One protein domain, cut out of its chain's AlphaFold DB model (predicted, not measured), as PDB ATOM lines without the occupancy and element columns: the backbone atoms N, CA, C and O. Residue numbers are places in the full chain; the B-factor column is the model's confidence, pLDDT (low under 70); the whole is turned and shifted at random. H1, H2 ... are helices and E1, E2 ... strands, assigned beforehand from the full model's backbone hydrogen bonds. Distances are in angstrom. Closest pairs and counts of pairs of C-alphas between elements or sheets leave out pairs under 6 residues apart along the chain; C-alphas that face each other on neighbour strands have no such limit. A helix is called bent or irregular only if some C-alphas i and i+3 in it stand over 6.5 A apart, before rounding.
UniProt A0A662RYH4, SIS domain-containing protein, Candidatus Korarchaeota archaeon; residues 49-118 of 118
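Overview. This is residues 49 to 118 of the 118 residues of the protein "SIS domain-containing protein" of Candidatus Korarchaeota archaeon (UniProt A0A662RYH4). A tiny sheet of two strands, E1 and E2, lies in the middle, with the long helix H1 packed on one side of it and the helices H2 and H3, a steep V, beyond its other side. The loop 70 to 80 bulges from the end of H1, and the tail 113 to 118 sticks out. The printed part has 70 residues, in the order E1 H1 E2 H2 H3; the sheet is parallel and the class is mostly helix. The whole is only just loose, close to compact, with a radius of gyration of the C-alphas of 13.7 A, and flat, spanning 42 by 39 by 15 A.

Along the chain. E1, residues 49 to 51, begins at C-alpha 49 (208.310, 203.348, 103.698). H1, residues 56 to 69, is 20.1 A long. E2 is residues 81 to 83. H2, residues 88 to 97, is 13.8 A long. H3, residues 100 to 110, is 16.6 A long, ends at C-alpha 110 (211.325, 216.368, 105.478), and is irregular: C-alphas 101 and 104 are 7.6 A apart.

Arrangement. E1 and E2 are parallel neighbours at 15 degrees; N 51 and O 82 are within hydrogen-bond range at 2.8 A. E1, H1 and E2 form a strand-helix-strand unit, two parallel strands with a helix between, with a right-handed crossover. The closest C-alphas of H1 and E2, Gln 62 and Ala 83, are 5.1 A apart. H2 and H3 touch, closest at the C-alphas of Ile 94 and Leu 103, 5.6 A, at a steep tilt of 62 degrees, opposite ways. H1 is apart from H2 and H3. Every O i to N i+4 pair is within hydrogen-bond range in H1 and H2; in H3 3 of 7 are, beside 4 of 8 O i to N i+3 pairs.

Size, cuts and confidence. The C-alphas farthest apart, Ile 74 and Asp 97, are 41.7 A apart. The printed part has no cut. The link H1 to E2 is long, 11 residues. Residues 113 to 118, up to the chain's last residue, stand free and have pLDDT under 70.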
ATOM      1  N   ILE A  49     208.891 203.722 102.406       97.00
ATOM      2  CA  ILE A  49     208.310 203.348 103.698       97.00
ATOM      3  C   ILE A  49     209.107 204.019 104.817       97.00
ATOM      4  O   ILE A  49     210.330 203.900 104.868       97.00
ATOM      5  N   LEU A  50     208.423 204.732 105.709       97.19
ATOM      6  CA  LEU A  50     209.035 205.336 106.891       97.19
ATOM      7  C   LEU A  50     208.622 204.538 108.127       97.19
ATOM      8  O   LEU A  50     207.431 204.401 108.404       97.19
ATOM      9  N   PHE A  51     209.600 204.037 108.876       97.94
ATOM     10  CA  PHE A  51     209.384 203.360 110.149       97.94
ATOM     11  C   PHE A  51     209.761 204.273 111.310       97.94
ATOM     12  O   PHE A  51     210.718 205.044 111.232       97.94
ATOM     13  N   PHE A  52     209.028 204.179 112.411       97.81
ATOM     14  CA  PHE A  52     209.312 204.925 113.627       97.81
ATOM     15  C   PHE A  52     208.744 204.196 114.844       97.81
ATOM     16  O   PHE A  52     207.869 203.340 114.721       97.81
ATOM     17  N   GLY A  53     209.251 204.530 116.025       97.38
ATOM     18  CA  GLY A  53     208.851 203.910 117.280       97.38
ATOM     19  C   GLY A  53     209.771 204.337 118.416       97.38
ATOM     20  O   GLY A  53     210.809 204.947 118.178       97.38
ATOM     21  N   ASN A  54     209.396 204.003 119.648       97.12
ATOM     22  CA  ASN A  54     210.163 204.331 120.852       97.12
ATOM     23  C   ASN A  54     210.694 203.050 121.508       97.12
ATOM     24  O   ASN A  54     210.062 201.997 121.409       97.12
ATOM     25  N   GLY A  55     211.835 203.131 122.198       96.25
ATOM     26  CA  GLY A  55     212.416 201.987 122.913       96.25
ATOM     27  C   GLY A  55     212.638 200.778 121.995       96.25
ATOM     28  O   GLY A  55     213.194 200.921 120.910       96.25
ATOM     29  N   GLY A  56     212.157 199.595 122.389       96.81
ATOM     30  CA  GLY A  56     212.288 198.373 121.579       96.81
ATOM     31  C   GLY A  56     211.683 198.487 120.173       96.81
ATOM     32  O   GLY A  56     212.239 197.950 119.215       96.81
ATOM     33  N   SER A  57     210.602 199.256 120.009       97.62
ATOM     34  CA  SER A  57     210.003 199.505 118.693       97.62
ATOM     35  C   SER A  57     210.883 200.386 117.801       97.62
ATOM     36  O   SER A  57     210.802 200.278 116.581       97.62
ATOM     37  N   ALA A  58     211.760 201.222 118.374       97.94
ATOM     38  CA  ALA A  58     212.752 201.973 117.602       97.94
ATOM     39  C   ALA A  58     213.776 201.029 116.954       97.94
ATOM     40  O   ALA A  58     214.109 201.200 115.782       97.94
ATOM     41  N   THR A  59     214.217 200.004 117.689       97.88
ATOM     42  CA  THR A  59     215.112 198.958 117.176       97.88
ATOM     43  C   THR A  59     214.431 198.138 116.084       97.88
ATOM     44  O   THR A  59     215.027 197.885 115.040       97.88
ATOM     45  N   GLN A  60     213.159 197.772 116.271       98.00
ATOM     46  CA  GLN A  60     212.377 197.075 115.243       98.00
ATOM     47  C   GLN A  60     212.196 197.928 113.981       98.00
ATOM     48  O   GLN A  60     212.335 197.410 112.878       98.00
ATOM     49  N   ALA A  61     211.944 199.235 114.125       98.25
ATOM     50  CA  ALA A  61     211.854 200.159 112.996       98.25
ATOM     51  C   ALA A  61     213.152 200.177 112.170       98.25
ATOM     52  O   ALA A  61     213.102 200.089 110.942       98.25
ATOM     53  N   GLN A  62     214.308 200.241 112.836       98.38
ATOM     54  CA  GLN A  62     215.618 200.169 112.180       98.38
ATOM     55  C   GLN A  62     215.850 198.814 111.512       98.38
ATOM     56  O   GLN A  62     216.316 198.768 110.374       98.38
ATOM     57  N   HIS A  63     215.489 197.720 112.186       97.88
ATOM     58  CA  HIS A  63     215.647 196.374 111.645       97.88
ATOM     59  C   HIS A  63     214.815 196.173 110.371       97.88
ATOM     60  O   HIS A  63     215.361 195.783 109.342       97.88
ATOM     61  N   LEU A  64     213.533 196.551 110.393       97.56
ATOM     62  CA  LEU A  64     212.653 196.481 109.221       97.56
ATOM     63  C   LEU A  64     213.169 197.346 108.063       97.56
ATOM     64  O   LEU A  64     213.177 196.906 106.913       97.56
ATOM     65  N   ALA A  65     213.643 198.565 108.346       97.81
ATOM     66  CA  ALA A  65     214.261 199.406 107.322       97.81
ATOM     67  C   ALA A  65     215.486 198.719 106.697       97.81
ATOM     68  O   ALA A  65     215.615 198.688 105.472       97.81
ATOM     69  N   ALA A  66     216.354 198.124 107.520       97.75
ATOM     70  CA  ALA A  66     217.548 197.420 107.063       97.75
ATOM     71  C   ALA A  66     217.212 196.198 106.192       97.75
ATOM     72  O   ALA A  66     217.839 196.011 105.149       97.75
ATOM     73  N   GLU A  67     216.197 195.409 106.550       97.38
ATOM     74  CA  GLU A  67     215.729 194.273 105.742       97.38
ATOM     75  C   GLU A  67     215.196 194.718 104.367       97.38
ATOM     76  O   GLU A  67     215.431 194.053 103.349       97.38
ATOM     77  N   LEU A  68     214.512 195.868 104.302       96.62
ATOM     78  CA  LEU A  68     214.040 196.451 103.042       96.62
ATOM     79  C   LEU A  68     215.180 197.054 102.202       96.62
ATOM     80  O   LEU A  68     215.184 196.896 100.979       96.62
ATOM     81  N   ILE A  69     216.183 197.679 102.809       97.12
ATOM     82  CA  ILE A  69     217.309 198.268 102.066       97.12
ATOM     83  C   ILE A  69     218.269 197.183 101.569       97.12
ATOM     84  O   ILE A  69     218.584 197.146 100.382       97.12
ATOM     85  N   ASN A  70     218.713 196.301 102.464       95.50
ATOM     86  CA  ASN A  70     219.736 195.301 102.185       95.50
ATOM     87  C   ASN A  70     219.120 194.043 101.560       95.50
ATOM     88  O   ASN A  70     218.965 193.933 100.343       95.50
ATOM     89  N   ARG A  71     218.751 193.085 102.411       89.56
ATOM     90  CA  ARG A  71     218.218 191.786 102.022       89.56
ATOM     91  C   ARG A  71     217.449 191.199 103.193       89.56
ATOM     92  O   ARG A  71     217.958 191.190 104.308       89.56
ATOM     93  N   PHE A  72     216.272 190.656 102.905       89.62
ATOM     94  CA  PHE A  72     215.561 189.774 103.823       89.62
ATOM     95  C   PHE A  72     215.890 188.318 103.453       89.62
ATOM     96  O   PHE A  72     216.988 187.842 103.733       89.62
ATOM     97  N   LEU A  73     215.006 187.641 102.712       91.19
ATOM     98  CA  LEU A  73     215.207 186.249 102.284       91.19
ATOM     99  C   LEU A  73     215.828 186.104 100.888       91.19
ATOM    100  O   LEU A  73     216.610 185.189 100.653       91.19
ATOM    101  N   ILE A  74     215.499 187.002  99.958       92.56
ATOM    102  CA  ILE A  74     215.922 186.910  98.553       92.56
ATOM    103  C   ILE A  74     216.830 188.068  98.163       92.56
ATOM    104  O   ILE A  74     216.654 189.188  98.645       92.56
ATOM    105  N   ASN A  75     217.771 187.812  97.253       92.62
ATOM    106  CA  ASN A  75     218.601 188.859  96.672       92.62
ATOM    107  C   ASN A  75     217.805 189.650  95.621       92.62
ATOM    108  O   ASN A  75     217.253 189.067  94.689       92.62
ATOM    109  N   ARG A  76     217.727 190.973  95.778       94.12
ATOM    110  CA  ARG A  76     216.926 191.875  94.935       94.12
ATOM    111  C   ARG A  76     217.478 193.298  95.000       94.12
ATOM    112  O   ARG A  76     218.315 193.609  95.839       94.12
ATOM    113  N   ARG A  77     216.954 194.189  94.157       94.38
ATOM    114  CA  ARG A  77     217.253 195.627  94.251       94.38
ATOM    115  C   ARG A  77     216.799 196.195  95.607       94.38
ATOM    116  O   ARG A  77     215.742 195.770  96.080       94.38
ATOM    117  N   PRO A  78     217.528 197.151  96.210       96.44
ATOM    118  CA  PRO A  78     217.107 197.844  97.429       96.44
ATOM    119  C   PRO A  78     215.701 198.443  97.313       96.44
ATOM    120  O   PRO A  78     215.333 198.961  96.258       96.44
ATOM    121  N   MET A  79     214.918 198.380  98.391       96.88
ATOM    122  CA  MET A  79     213.619 199.050  98.482       96.88
ATOM    123  C   MET A  79     213.766 200.325  99.308       96.88
ATOM    124  O   MET A  79     214.473 200.341 100.314       96.88
ATOM    125  N   ALA A  80     213.100 201.398  98.880       96.50
ATOM    126  CA  ALA A  80     213.188 202.691  99.544       96.50
ATOM    127  C   ALA A  80     212.506 202.636 100.920       96.50
ATOM    128  O   ALA A  80     211.276 202.640 101.026       96.50
ATOM    129  N   ALA A  81     213.312 202.590 101.977       96.88
ATOM    130  CA  ALA A  81     212.854 202.566 103.356       96.88
ATOM    131  C   ALA A  81     213.784 203.384 104.256       96.88
ATOM    132  O   ALA A  81     214.968 203.517 103.958       96.88
ATOM    133  N   LEU A  82     213.251 203.929 105.349       96.94
ATOM    134  CA  LEU A  82     214.027 204.670 106.342       96.94
ATOM    135  C   LEU A  82     213.407 204.513 107.731       96.94
ATOM    136  O   LEU A  82     212.191 204.618 107.881       96.94
ATOM    137  N   ALA A  83     214.241 204.327 108.750       98.06
ATOM    138  CA  ALA A  83     213.824 204.452 110.138       98.06
ATOM    139  C   ALA A  83     214.116 205.870 110.649       98.06
ATOM    140  O   ALA A  83     215.262 206.316 110.655       98.06
ATOM    141  N   LEU A  84     213.089 206.573 111.128       97.81
ATOM    142  CA  LEU A  84     213.203 207.948 111.640       97.81
ATOM    143  C   LEU A  84     213.929 208.041 112.994       97.81
ATOM    144  O   LEU A  84     214.060 209.126 113.552       97.81
ATOM    145  N   THR A  85     214.373 206.900 113.520       96.94
ATOM    146  CA  THR A  85     215.064 206.728 114.801       96.94
ATOM    147  C   THR A  85     216.564 206.475 114.640       96.94
ATOM    148  O   THR A  85     217.250 206.303 115.641       96.94
ATOM    149  N   SER A  86     217.081 206.374 113.408       95.06
ATOM    150  CA  SER A  86     218.492 206.035 113.152       95.06
ATOM    151  C   SER A  86     219.462 207.185 113.416       95.06
ATOM    152  O   SER A  86     220.606 206.938 113.780       95.06
ATOM    153  N   ASP A  87     219.019 208.428 113.228       97.12
ATOM    154  CA  ASP A  87     219.860 209.611 113.389       97.12
ATOM    155  C   ASP A  87     219.645 210.228 114.778       97.12
ATOM    156  O   ASP A  87     218.586 210.792 115.091       97.12
ATOM    157  N   SER A  88     220.660 210.100 115.632       97.12
ATOM    158  CA  SER A  88     220.634 210.638 116.989       97.12
ATOM    159  C   SER A  88     220.697 212.164 117.014       97.12
ATOM    160  O   SER A  88     220.077 212.764 117.892       97.12
ATOM    161  N   ALA A  89     221.367 212.808 116.054       98.25
ATOM    162  CA  ALA A  89     221.431 214.263 115.965       98.25
ATOM    163  C   ALA A  89     220.057 214.841 115.609       98.25
ATOM    164  O   ALA A  89     219.580 215.755 116.283       98.25
ATOM    165  N   VAL A  90     219.355 214.257 114.631       97.56
ATOM    166  CA  VAL A  90     217.965 214.632 114.302       97.56
ATOM    167  C   VAL A  90     217.035 214.360 115.485       97.56
ATOM    168  O   VAL A  90     216.199 215.195 115.830       97.56
ATOM    169  N   THR A  91     217.196 213.211 116.144       97.00
ATOM    170  CA  THR A  91     216.346 212.830 117.278       97.00
ATOM    171  C   THR A  91     216.483 213.792 118.452       97.00
ATOM    172  O   THR A  91     215.480 214.265 118.992       97.00
ATOM    173  N   THR A  92     217.721 214.090 118.842       97.81
ATOM    174  CA  THR A  92     218.015 214.942 119.999       97.81
ATOM    175  C   THR A  92     217.714 216.407 119.715       97.81
ATOM    176  O   THR A  92     217.039 217.022 120.533       97.81
ATOM    177  N   SER A  93     218.094 216.944 118.551       98.38
ATOM    178  CA  SER A  93     217.808 218.345 118.188       98.38
ATOM    179  C   SER A  93     216.310 218.637 118.125       98.38
ATOM    180  O   SER A  93     215.843 219.568 118.771       98.38
ATOM    181  N   ILE A  94     215.506 217.810 117.444       98.19
ATOM    182  CA  ILE A  94     214.053 218.038 117.378       98.19
ATOM    183  C   ILE A  94     213.415 217.930 118.768       98.19
ATOM    184  O   ILE A  94     212.518 218.707 119.110       98.19
ATOM    185  N   SER A  95     213.861 216.961 119.568       97.75
ATOM    186  CA  SER A  95     213.316 216.755 120.909       97.75
ATOM    187  C   SER A  95     213.671 217.900 121.858       97.75
ATOM    188  O   SER A  95     212.817 218.286 122.654       97.75
ATOM    189  N   ASN A  96     214.891 218.436 121.749       98.38
ATOM    190  CA  ASN A  96     215.400 219.554 122.537       98.38
ATOM    191  C   ASN A  96     214.766 220.888 122.126       98.38
ATOM    192  O   ASN A  96     214.270 221.622 122.974       98.38
ATOM    193  N   ASP A  97     214.747 221.178 120.825       98.44
ATOM    194  CA  ASP A  97     214.392 222.502 120.306       98.44
ATOM    195  C   ASP A  97     212.875 222.700 120.185       98.44
ATOM    196  O   ASP A  97     212.392 223.830 120.182       98.44
ATOM    197  N   PHE A  98     212.105 221.609 120.068       97.31
ATOM    198  CA  PHE A  98     210.645 221.665 119.951       97.31
ATOM    199  C   PHE A  98     209.947 220.912 121.078       97.31
ATOM    200  O   PHE A  98     209.214 221.504 121.862       97.31
ATOM    201  N   SER A  99     210.074 219.586 121.080       97.69
ATOM    202  CA  SER A  99     209.502 218.655 122.059       97.69
ATOM    203  C   SER A  99     209.671 217.246 121.505       97.69
ATOM    204  O   SER A  99     209.494 217.024 120.304       97.69
ATOM    205  N   PHE A 100     209.874 216.259 122.376       97.38
ATOM    206  CA  PHE A 100     209.844 214.847 121.986       97.38
ATOM    207  C   PHE A 100     208.559 214.462 121.224       97.38
ATOM    208  O   PHE A 100     208.604 213.701 120.261       97.38
ATOM    209  N   SER A 101     207.409 215.060 121.568       97.44
ATOM    210  CA  SER A 101     206.127 214.827 120.873       97.44
ATOM    211  C   SER A 101     206.138 215.228 119.388       97.44
ATOM    212  O   SER A 101     205.312 214.763 118.600       97.44
ATOM    213  N   LYS A 102     207.075 216.094 118.987       97.19
ATOM    214  CA  LYS A 102     207.236 216.575 117.611       97.19
ATOM    215  C   LYS A 102     208.263 215.783 116.814       97.19
ATOM    216  O   LYS A 102     208.328 215.987 115.606       97.19
ATOM    217  N   LEU A 103     209.001 214.867 117.443       97.12
ATOM    218  CA  LEU A 103     210.082 214.108 116.817       97.12
ATOM    219  C   LEU A 103     209.681 213.515 115.460       97.12
ATOM    220  O   LEU A 103     210.200 213.919 114.420       97.12
ATOM    221  N   PHE A 104     208.716 212.595 115.456       97.25
ATOM    222  CA  PHE A 104     208.370 211.871 114.233       97.25
ATOM    223  C   PHE A 104     207.603 212.728 113.237       97.25
ATOM    224  O   PHE A 104     207.871 212.634 112.047       97.25
ATOM    225  N   THR A 105     206.709 213.606 113.706       96.50
ATOM    226  CA  THR A 105     205.916 214.472 112.816       96.50
ATOM    227  C   THR A 105     206.754 215.547 112.130       96.50
ATOM    228  O   THR A 105     206.431 215.958 111.018       96.50
ATOM    229  N   ARG A 106     207.828 216.026 112.768       95.31
ATOM    230  CA  ARG A 106     208.760 216.974 112.154       95.31
ATOM    231  C   ARG A 106     209.729 216.266 111.216       95.31
ATOM    232  O   ARG A 106     209.935 216.753 110.110       95.31
ATOM    233  N   ASN A 107     210.279 215.121 111.629       95.62
ATOM    234  CA  ASN A 107     211.194 214.351 110.790       95.62
ATOM    235  C   ASN A 107     210.479 213.832 109.526       95.62
ATOM    236  O   ASN A 107     210.969 214.031 108.421       95.62
ATOM    237  N   SER A 108     209.269 213.269 109.650       94.81
ATOM    238  CA  SER A 108     208.526 212.707 108.510       94.81
ATOM    239  C   SER A 108     208.255 213.721 107.399       94.81
ATOM    240  O   SER A 108     208.335 213.356 106.231       94.81
ATOM    241  N   LYS A 109     207.993 214.988 107.748       93.81
ATOM    242  CA  LYS A 109     207.732 216.068 106.781       93.81
ATOM    243  C   LYS A 109     208.899 216.316 105.834       93.81
ATOM    244  O   LYS A 109     208.680 216.548 104.652       93.81
ATOM    245  N   ALA A 110     210.137 216.222 106.324       91.38
ATOM    246  CA  ALA A 110     211.325 216.368 105.478       91.38
ATOM    247  C   ALA A 110     211.423 215.256 104.418       91.38
ATOM    248  O   ALA A 110     212.032 215.435 103.366       91.38
ATOM    249  N   TRP A 111     210.793 214.114 104.690       90.81
ATOM    250  CA  TRP A 111     210.744 212.956 103.813       90.81
ATOM    251  C   TRP A 111     209.436 212.862 103.025       90.81
ATOM    252  O   TRP A 111     209.218 211.864 102.340       90.81
ATOM    253  N   GLU A 112     208.548 213.849 103.061       84.75
ATOM    254  CA  GLU A 112     207.410 213.864 102.140       84.75
ATOM    255  C   GLU A 112     207.910 213.998 100.691       84.75
ATOM    256  O   GLU A 112     209.047 214.401 100.428       84.75
ATOM    257  N   ARG A 113     207.108 213.564  99.712       69.12
ATOM    258  CA  ARG A 113     207.453 213.807  98.307       69.12
ATOM    259  C   ARG A 113     207.374 215.309  98.065       69.12
ATOM    260  O   ARG A 113     206.284 215.849  97.917       69.12
ATOM    261  N   VAL A 114     208.527 215.959  97.998       59.00
ATOM    262  CA  VAL A 114     208.612 217.318  97.479       59.00
ATOM    263  C   VAL A 114     208.420 217.209  95.971       59.00
ATOM    264  O   VAL A 114     209.265 216.642  95.275       59.00
ATOM    265  N   ALA A 115     207.276 217.671  95.462       53.69
ATOM    266  CA  ALA A 115     207.178 218.022  94.052       53.69
ATOM    267  C   ALA A 115     208.267 219.072  93.829       53.69
ATOM    268  O   ALA A 115     208.171 220.125  94.446       53.69
ATOM    269  N   THR A 116     209.334 218.686  93.117       47.06
ATOM    270  CA  THR A 116     210.460 219.516  92.650       47.06
ATOM    271  C   THR A 116     210.533 220.883  93.323       47.06
ATOM    272  O   THR A 116     209.754 221.771  92.977       47.06
ATOM    273  N   LEU A 117     211.473 221.048  94.264       41.00
ATOM    274  CA  LEU A 117     211.899 222.389  94.671       41.00
ATOM    275  C   LEU A 117     212.127 223.215  93.391       41.00
ATOM    276  O   LEU A 117     212.752 222.670  92.474       41.00
ATOM    277  N   PRO A 118     211.558 224.429  93.292       46.22
ATOM    278  CA  PRO A 118     211.756 225.285  92.129       46.22
ATOM    279  C   PRO A 118     213.241 225.558  91.879       46.22
ATOM    280  O   PRO A 118     214.016 225.582  92.865       46.22
TER     281      PRO A 118